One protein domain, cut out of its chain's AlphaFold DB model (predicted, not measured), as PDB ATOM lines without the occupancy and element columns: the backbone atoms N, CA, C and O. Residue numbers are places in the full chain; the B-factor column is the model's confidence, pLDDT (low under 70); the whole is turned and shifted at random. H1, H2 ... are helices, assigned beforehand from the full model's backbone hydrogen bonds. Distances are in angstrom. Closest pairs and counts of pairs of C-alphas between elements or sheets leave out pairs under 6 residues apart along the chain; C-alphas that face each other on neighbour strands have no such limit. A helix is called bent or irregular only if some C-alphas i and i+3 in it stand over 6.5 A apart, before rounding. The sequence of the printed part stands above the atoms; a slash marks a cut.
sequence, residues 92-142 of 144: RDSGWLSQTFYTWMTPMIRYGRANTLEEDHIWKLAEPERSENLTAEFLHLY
ATOM      1  N   ARG A  92      17.513   4.959 -36.311       86.56
ATOM      2  CA  ARG A  92      17.359   4.007 -37.426       86.56
ATOM      3  C   ARG A  92      17.933   2.622 -37.131       86.56
ATOM      4  O   ARG A  92      17.402   1.637 -37.632       86.56
ATOM      5  N   ASP A  93      18.973   2.557 -36.305       89.75
ATOM      6  CA  ASP A  93      19.636   1.304 -35.923       89.75
ATOM      7  C   ASP A  93      19.032   0.695 -34.646       89.75
ATOM      8  O   ASP A  93      19.393  -0.409 -34.227       89.75
ATOM      9  N   SER A  94      18.109   1.410 -33.998       90.88
ATOM     10  CA  SER A  94      17.473   0.972 -32.763       90.88
ATOM     11  C   SER A  94      16.326  -0.012 -33.031       90.88
ATOM     12  O   SER A  94      15.578   0.107 -33.999       90.88
ATOM     13  N   GLY A  95      16.178  -1.020 -32.166       95.75
ATOM     14  CA  GLY A  95      15.068  -1.972 -32.267       95.75
ATOM     15  C   GLY A  95      13.712  -1.307 -32.002       95.75
ATOM     16  O   GLY A  95      13.642  -0.288 -31.317       95.75
ATOM     17  N   TRP A  96      12.621  -1.928 -32.462       96.25
ATOM     18  CA  TRP A  96      11.257  -1.378 -32.357       96.25
ATOM     19  C   TRP A  96      10.889  -0.907 -30.940       96.25
ATOM     20  O   TRP A  96      10.326   0.165 -30.759       96.25
ATOM     21  N   LEU A  97      11.268  -1.671 -29.912       94.75
ATOM     22  CA  LEU A  97      10.981  -1.323 -28.523       94.75
ATOM     23  C   LEU A  97      11.744  -0.062 -28.086       94.75
ATOM     24  O   LEU A  97      11.233   0.748 -27.317       94.75
ATOM     25  N   SER A  98      12.967   0.116 -28.588       94.19
ATOM     26  CA  SER A  98      13.774   1.304 -28.324       94.19
ATOM     27  C   SER A  98      13.209   2.539 -29.015       94.19
ATOM     28  O   SER A  98      13.208   3.603 -28.402       94.19
ATOM     29  N   GLN A  99      12.674   2.387 -30.229       94.75
ATOM     30  CA  GLN A  99      11.956   3.453 -30.928       94.75
ATOM     31  C   GLN A  99      10.699   3.866 -30.154       94.75
ATOM     32  O   GLN A  99      10.532   5.045 -29.858       94.75
ATOM     33  N   THR A 100       9.875   2.905 -29.718       95.94
ATOM     34  CA  THR A 100       8.635   3.183 -28.969       95.94
ATOM     35  C   THR A 100       8.879   3.925 -27.654       95.94
ATOM     36  O   THR A 100       8.133   4.837 -27.306       95.94
ATOM     37  N   PHE A 101       9.912   3.535 -26.904       97.31
ATOM     38  CA  PHE A 101      10.217   4.125 -25.596       97.31
ATOM     39  C   PHE A 101      11.327   5.182 -25.639       97.31
ATOM     40  O   PHE A 101      11.782   5.627 -24.586       97.31
ATOM     41  N   TYR A 102      11.785   5.568 -26.834       95.38
ATOM     42  CA  TYR A 102      12.868   6.532 -27.054       95.38
ATOM     43  C   TYR A 102      14.142   6.243 -26.246       95.38
ATOM     44  O   TYR A 102      14.881   7.151 -25.852       95.38
ATOM     45  N   THR A 103      14.435   4.970 -25.970       94.19
ATOM     46  CA  THR A 103      15.556   4.617 -25.084       94.19
ATOM     47  C   THR A 103      16.909   4.944 -25.707       94.19
ATOM     48  O   THR A 103      17.871   5.178 -24.972       94.19
ATOM     49  N   TRP A 104      16.972   5.058 -27.035       92.31
ATOM     50  CA  TRP A 104      18.142   5.516 -27.778       92.31
ATOM     51  C   TRP A 104      18.550   6.964 -27.441       92.31
ATOM     52  O   TRP A 104      19.724   7.296 -27.584       92.31
ATOM     53  N   MET A 105      17.643   7.800 -26.907       93.06
ATOM     54  CA  MET A 105      17.951   9.173 -26.463       93.06
ATOM     55  C   MET A 105      18.644   9.254 -25.093       93.06
ATOM     56  O   MET A 105      19.333  10.233 -24.791       93.06
ATOM     57  N   THR A 106      18.503   8.222 -24.259       92.88
ATOM     58  CA  THR A 106      19.062   8.154 -22.895       92.88
ATOM     59  C   THR A 106      20.526   8.606 -22.767       92.88
ATOM     60  O   THR A 106      20.811   9.368 -21.838       92.88
ATOM     61  N   PRO A 107      21.479   8.185 -23.630       89.94
ATOM     62  CA  PRO A 107      22.868   8.642 -23.537       89.94
ATOM     63  C   PRO A 107      23.022  10.165 -23.624       89.94
ATOM     64  O   PRO A 107      23.757  10.741 -22.824       89.94
ATOM     65  N   MET A 108      22.298  10.825 -24.531       90.56
ATOM     66  CA  MET A 108      22.358  12.280 -24.697       90.56
ATOM     67  C   MET A 108      21.785  13.005 -23.473       90.56
ATOM     68  O   MET A 108      22.388  13.953 -22.977       90.56
ATOM     69  N   ILE A 109      20.673  12.507 -22.923       91.75
ATOM     70  CA  ILE A 109      20.056  13.060 -21.706       91.75
ATOM     71  C   ILE A 109      21.002  12.918 -20.506       91.75
ATOM     72  O   ILE A 109      21.181  13.857 -19.728       91.75
ATOM     73  N   ARG A 110      21.641  11.751 -20.354       90.50
ATOM     74  CA  ARG A 110      22.627  11.516 -19.288       90.50
ATOM     75  C   ARG A 110      23.826  12.449 -19.421       90.50
ATOM     76  O   ARG A 110      24.264  13.003 -18.415       90.50
ATOM     77  N   TYR A 111      24.314  12.654 -20.642       87.50
ATOM     78  CA  TYR A 111      25.410  13.577 -20.909       87.50
ATOM     79  C   TYR A 111      25.044  15.025 -20.583       87.50
ATOM     80  O   TYR A 111      25.763  15.667 -19.822       87.50
ATOM     81  N   GLY A 112      23.899  15.502 -21.082       90.62
ATOM     82  CA  GLY A 112      23.411  16.867 -20.868       90.62
ATOM     83  C   GLY A 112      23.090  17.201 -19.410       90.62
ATOM     84  O   GLY A 112      23.052  18.368 -19.032       90.62
ATOM     85  N   ARG A 113      22.876  16.186 -18.565       91.88
ATOM     86  CA  ARG A 113      22.707  16.379 -17.118       91.88
ATOM     87  C   ARG A 113      24.029  16.685 -16.412       91.88
ATOM     88  O   ARG A 113      24.024  17.404 -15.417       91.88
ATOM     89  N   ALA A 114      25.129  16.103 -16.884       89.62
ATOM     90  CA  ALA A 114      26.448  16.253 -16.274       89.62
ATOM     91  C   ALA A 114      27.288  17.360 -16.933       89.62
ATOM     92  O   ALA A 114      28.139  17.946 -16.270       89.62
ATOM     93  N   ASN A 115      27.051  17.647 -18.214       90.00
ATOM     94  CA  ASN A 115      27.842  18.567 -19.027       90.00
ATOM     95  C   ASN A 115      26.931  19.478 -19.858       90.00
ATOM     96  O   ASN A 115      25.816  19.101 -20.215       90.00
ATOM     97  N   THR A 116      27.426  20.658 -20.227       92.19
ATOM     98  CA  THR A 116      26.761  21.503 -21.224       92.19
ATOM     99  C   THR A 116      26.823  20.818 -22.590       92.19
ATOM    100  O   THR A 116      27.890  20.401 -23.034       92.19
ATOM    101  N   LEU A 117      25.671  20.676 -23.250       89.19
ATOM    102  CA  LEU A 117      25.600  20.180 -24.622       89.19
ATOM    103  C   LEU A 117      26.182  21.232 -25.573       89.19
ATOM    104  O   LEU A 117      25.750  22.381 -25.572       89.19
ATOM    105  N   GLU A 118      27.141  20.812 -26.391       90.12
ATOM    106  CA  GLU A 118      27.692  21.610 -27.493       90.12
ATOM    107  C   GLU A 118      27.203  21.029 -28.822       90.12
ATOM    108  O   GLU A 118      26.740  19.888 -28.866       90.12
ATOM    109  N   GLU A 119      27.313  21.795 -29.905       87.62
ATOM    110  CA  GLU A 119      26.829  21.396 -31.234       87.62
ATOM    111  C   GLU A 119      27.457  20.080 -31.722       87.62
ATOM    112  O   GLU A 119      26.760  19.216 -32.250       87.62
ATOM    113  N   ASP A 120      28.740  19.860 -31.425       87.38
ATOM    114  CA  ASP A 120      29.470  18.634 -31.772       87.38
ATOM    115  C   ASP A 120      28.952  17.377 -31.043       87.38
ATOM    116  O   ASP A 120      29.260  16.245 -31.429       87.38
ATOM    117  N   HIS A 121      28.162  17.567 -29.981       85.19
ATOM    118  CA  HIS A 121      27.534  16.495 -29.209       85.19
ATOM    119  C   HIS A 121      26.113  16.166 -29.685       85.19
ATOM    120  O   HIS A 121      25.489  15.247 -29.148       85.19
ATOM    121  N   ILE A 122      25.581  16.903 -30.658       90.38
ATOM    122  CA  ILE A 122      24.257  16.653 -31.222       90.38
ATOM    123  C   ILE A 122      24.396  15.651 -32.373       90.38
ATOM    124  O   ILE A 122      25.313  15.736 -33.192       90.38
ATOM    125  N   TRP A 123      23.480  14.682 -32.440       90.12
ATOM    126  CA  TRP A 123      23.438  13.744 -33.558       90.12
ATOM    127  C   TRP A 123      23.163  14.471 -34.867       90.12
ATOM    128  O   TRP A 123      22.282  15.328 -34.952       90.12
ATOM    129  N   LYS A 124      23.881  14.079 -35.917       90.00
ATOM    130  CA  LYS A 124      23.612  14.582 -37.263       90.00
ATOM    131  C   LYS A 124      22.380  13.882 -37.823       90.00
ATOM    132  O   LYS A 124      22.244  12.660 -37.694       90.00
ATOM    133  N   LEU A 125      21.517  14.655 -38.485       87.69
ATOM    134  CA  LEU A 125      20.416  14.099 -39.269       87.69
ATOM    135  C   LEU A 125      20.965  13.131 -40.318       87.69
ATOM    136  O   LEU A 125      22.019  13.371 -40.921       87.69
ATOM    137  N   ALA A 126      20.231  12.043 -40.538       84.88
ATOM    138  CA  ALA A 126      20.552  11.117 -41.606       84.88
ATOM    139  C   ALA A 126      20.426  11.836 -42.959       84.88
ATOM    140  O   ALA A 126      19.539  12.665 -43.145       84.88
ATOM    141  N   GLU A 127      21.286  11.491 -43.923       86.44
ATOM    142  CA  GLU A 127      21.242  12.058 -45.280       86.44
ATOM    143  C   GLU A 127      19.824  12.167 -45.875       86.44
ATOM    144  O   GLU A 127      19.473  13.265 -46.302       86.44
ATOM    145  N   PRO A 128      18.955  11.130 -45.871       84.56
ATOM    146  CA  PRO A 128      17.631  11.241 -46.498       84.56
ATOM    147  C   PRO A 128      16.697  12.266 -45.841       84.56
ATOM    148  O   PRO A 128      15.779  12.741 -46.493       84.56
ATOM    149  N   GLU A 129      16.926  12.621 -44.580       85.56
ATOM    150  CA  GLU A 129      16.078  13.555 -43.826       85.56
ATOM    151  C   GLU A 129      16.538  15.006 -43.969       85.56
ATOM    152  O   GLU A 129      15.920  15.922 -43.421       85.56
ATOM    153  N   ARG A 130      17.628  15.248 -44.703       89.19
ATOM    154  CA  ARG A 130      18.074  16.608 -44.972       89.19
ATOM    155  C   ARG A 130      17.084  17.354 -45.857       89.19
ATOM    156  O   ARG A 130      16.441  16.788 -46.744       89.19
ATOM    157  N   SER A 131      17.016  18.665 -45.649       92.50
ATOM    158  CA  SER A 131      16.123  19.556 -46.389       92.50
ATOM    159  C   SER A 131      16.363  19.506 -47.899       92.50
ATOM    160  O   SER A 131      15.400  19.624 -48.658       92.50
ATOM    161  N   GLU A 132      17.598  19.280 -48.360       91.38
ATOM    162  CA  GLU A 132      17.884  19.165 -49.795       91.38
ATOM    163  C   GLU A 132      17.181  17.954 -50.427       91.38
ATOM    164  O   GLU A 132      16.672  18.045 -51.543       91.38
ATOM    165  N   ASN A 133      17.084  16.842 -49.695       91.50
ATOM    166  CA  ASN A 133      16.441  15.626 -50.184       91.50
ATOM    167  C   ASN A 133      14.914  15.722 -50.103       91.50
ATOM    168  O   ASN A 133      14.227  15.385 -51.066       91.50
ATOM    169  N   LEU A 134      14.385  16.282 -49.012       91.00
ATOM    170  CA  LEU A 134      12.943  16.497 -48.853       91.00
ATOM    171  C   LEU A 134      12.385  17.483 -49.887       91.00
ATOM    172  O   LEU A 134      11.296  17.288 -50.422       91.00
ATOM    173  N   THR A 135      13.132  18.546 -50.200       93.19
ATOM    174  CA  THR A 135      12.714  19.516 -51.225       93.19
ATOM    175  C   THR A 135      12.739  18.910 -52.625       93.19
ATOM    176  O   THR A 135      11.822  19.172 -53.406       93.19
ATOM    177  N   ALA A 136      13.732  18.073 -52.936       91.88
ATOM    178  CA  ALA A 136      13.786  17.348 -54.202       91.88
ATOM    179  C   ALA A 136      12.594  16.388 -54.362       91.88
ATOM    180  O   ALA A 136      11.949  16.383 -55.412       91.88
ATOM    181  N   GLU A 137      12.260  15.629 -53.316       92.50
ATOM    182  CA  GLU A 137      11.110  14.719 -53.320       92.50
ATOM    183  C   GLU A 137       9.784  15.479 -53.457       92.50
ATOM    184  O   GLU A 137       8.942  15.132 -54.288       92.50
ATOM    185  N   PHE A 138       9.623  16.579 -52.719       94.06
ATOM    186  CA  PHE A 138       8.427  17.413 -52.792       94.06
ATOM    187  C   PHE A 138       8.217  18.018 -54.189       94.06
ATOM    188  O   PHE A 138       7.113  17.958 -54.733       94.06
ATOM    189  N   LEU A 139       9.271  18.567 -54.802       94.31
ATOM    190  CA  LEU A 139       9.201  19.128 -56.158       94.31
ATOM    191  C   LEU A 139       8.918  18.061 -57.218       94.31
ATOM    192  O   LEU A 139       8.263  18.353 -58.217       94.31
ATOM    193  N   HIS A 140       9.396  16.836 -57.003       93.44
ATOM    194  CA  HIS A 140       9.102  15.713 -57.884       93.44
ATOM    195  C   HIS A 140       7.623  15.291 -57.807       93.44
ATOM    196  O   HIS A 140       7.027  14.965 -58.832       93.44
ATOM    197  N   LEU A 141       7.016  15.325 -56.616       94.75
ATOM    198  CA  LEU A 141       5.610  14.953 -56.413       94.75
ATOM    199  C   LEU A 141       4.610  16.026 -56.880       94.75
ATOM    200  O   LEU A 141       3.490  15.679 -57.257       94.75
ATOM    201  N   TYR A 142       5.000  17.305 -56.890       92.62
ATOM    202  CA  TYR A 142       4.124  18.429 -57.251       92.62
ATOM    203  C   TYR A 142       4.714  19.302 -58.377       92.62
ATOM    204  O   TYR A 142       5.129  20.441 -58.127       92.62
TER     205      TYR A 142
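This is residues 92 to 142 of the 144 residues of an uncharacterized protein of Sphaeroforma arctica JP610 (UniProt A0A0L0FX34). Picture an open, flat hook with no packed core: the short helix H1 and the longer helix H2 follow each other in one limb, and from the far end of H2 the link of residues 115 to 130 folds back along the long axis. Residues 127 to 142, which hold the last helix H3, stick out at the other end as a free arm, and this arm makes much of the length. The printed part has 51 residues with three named helices, in the order H1, H2, H3, and no named strand; the class is all helix. The whole is extended, with a radius of gyration of the C-alphas of 15.3 A, and the C-alphas span 46 by 28 by 14 A along their three main axes.

Start at Arg 92, the first printed residue, whose C-alpha is at (17.359, 4.007, -37.426), and go on through Gly 95 to the first helix. Find C-alpha 96 at (11.257, -1.378, -32.357); here H1 begins, residues 96 to 100, Trp 96 to Thr 100, and it is 6.3 A long from first to last C-alpha. After Phe 101 and Tyr 102 look for C-alpha 103 at (15.556, 4.617, -25.084), where H2 begins. H2 takes residues 103 to 114, Thr 103 to Ala 114, and at 12 residues it is the longest helix, 18.2 A from first to last C-alpha. It is irregular: the C-alphas of Trp 104 and Pro 107 are 7.1 A apart, where about 5 A is found in a regular helix, and its line is a rough one. Residues 115 to 130 then run with no named element, and their C-alphas lie 5 to 20 A from the mean of the C-alphas. Past them comes H3, residues 131 to 141, Ser 131 to Leu 141, which is 15.2 A long and ends with C-alpha 141 at (5.610, 14.953, -56.413).

Look first at the two helices nearest the beginning of the printed part. H1 and H2 are joined by a tight link of 2 residues, and they are close but not clearly touching, with 1 pair of C-alphas within 8 A. Their closest C-alphas are those of Ser 98 and Trp 104, 6.1 A apart, while the two centres are 16.3 A apart. Go on along the long link of 16 residues, and you reach H3, which touches no helix. H2 and H3 are apart, and H1 and H3 are apart too. Residues 96 to 101 stand free, of which 96 to 100 belong to H1. Residues 127 to 142 also stand free, of which 131 to 141 belong to H3. Turn now to the backbone N and O atoms: in H1 and H3 every O i to N i+4 pair is within hydrogen-bond range, and in the irregular H2 it is 5 of 8.

To see the full reach of the domain, set C-alpha 114 at (26.448, 16.253, -16.274) beside C-alpha 142 at (4.124, 18.429, -57.251); those of Ala 114 and Tyr 142 are the two C-alphas farthest apart, at 46.7 A. From the first to the last printed C-alpha, Arg 92 to Tyr 142, the distance is 27.9 A. The outline is flat. The printed part has no cut and runs from residue 92 to residue 142, within a full chain of 144 residues. The link from H2 to H3 is the long one. Read the B-factor column for the model's confidence: the mean pLDDT of the printed part is 91.2, and no printed residue is under 70.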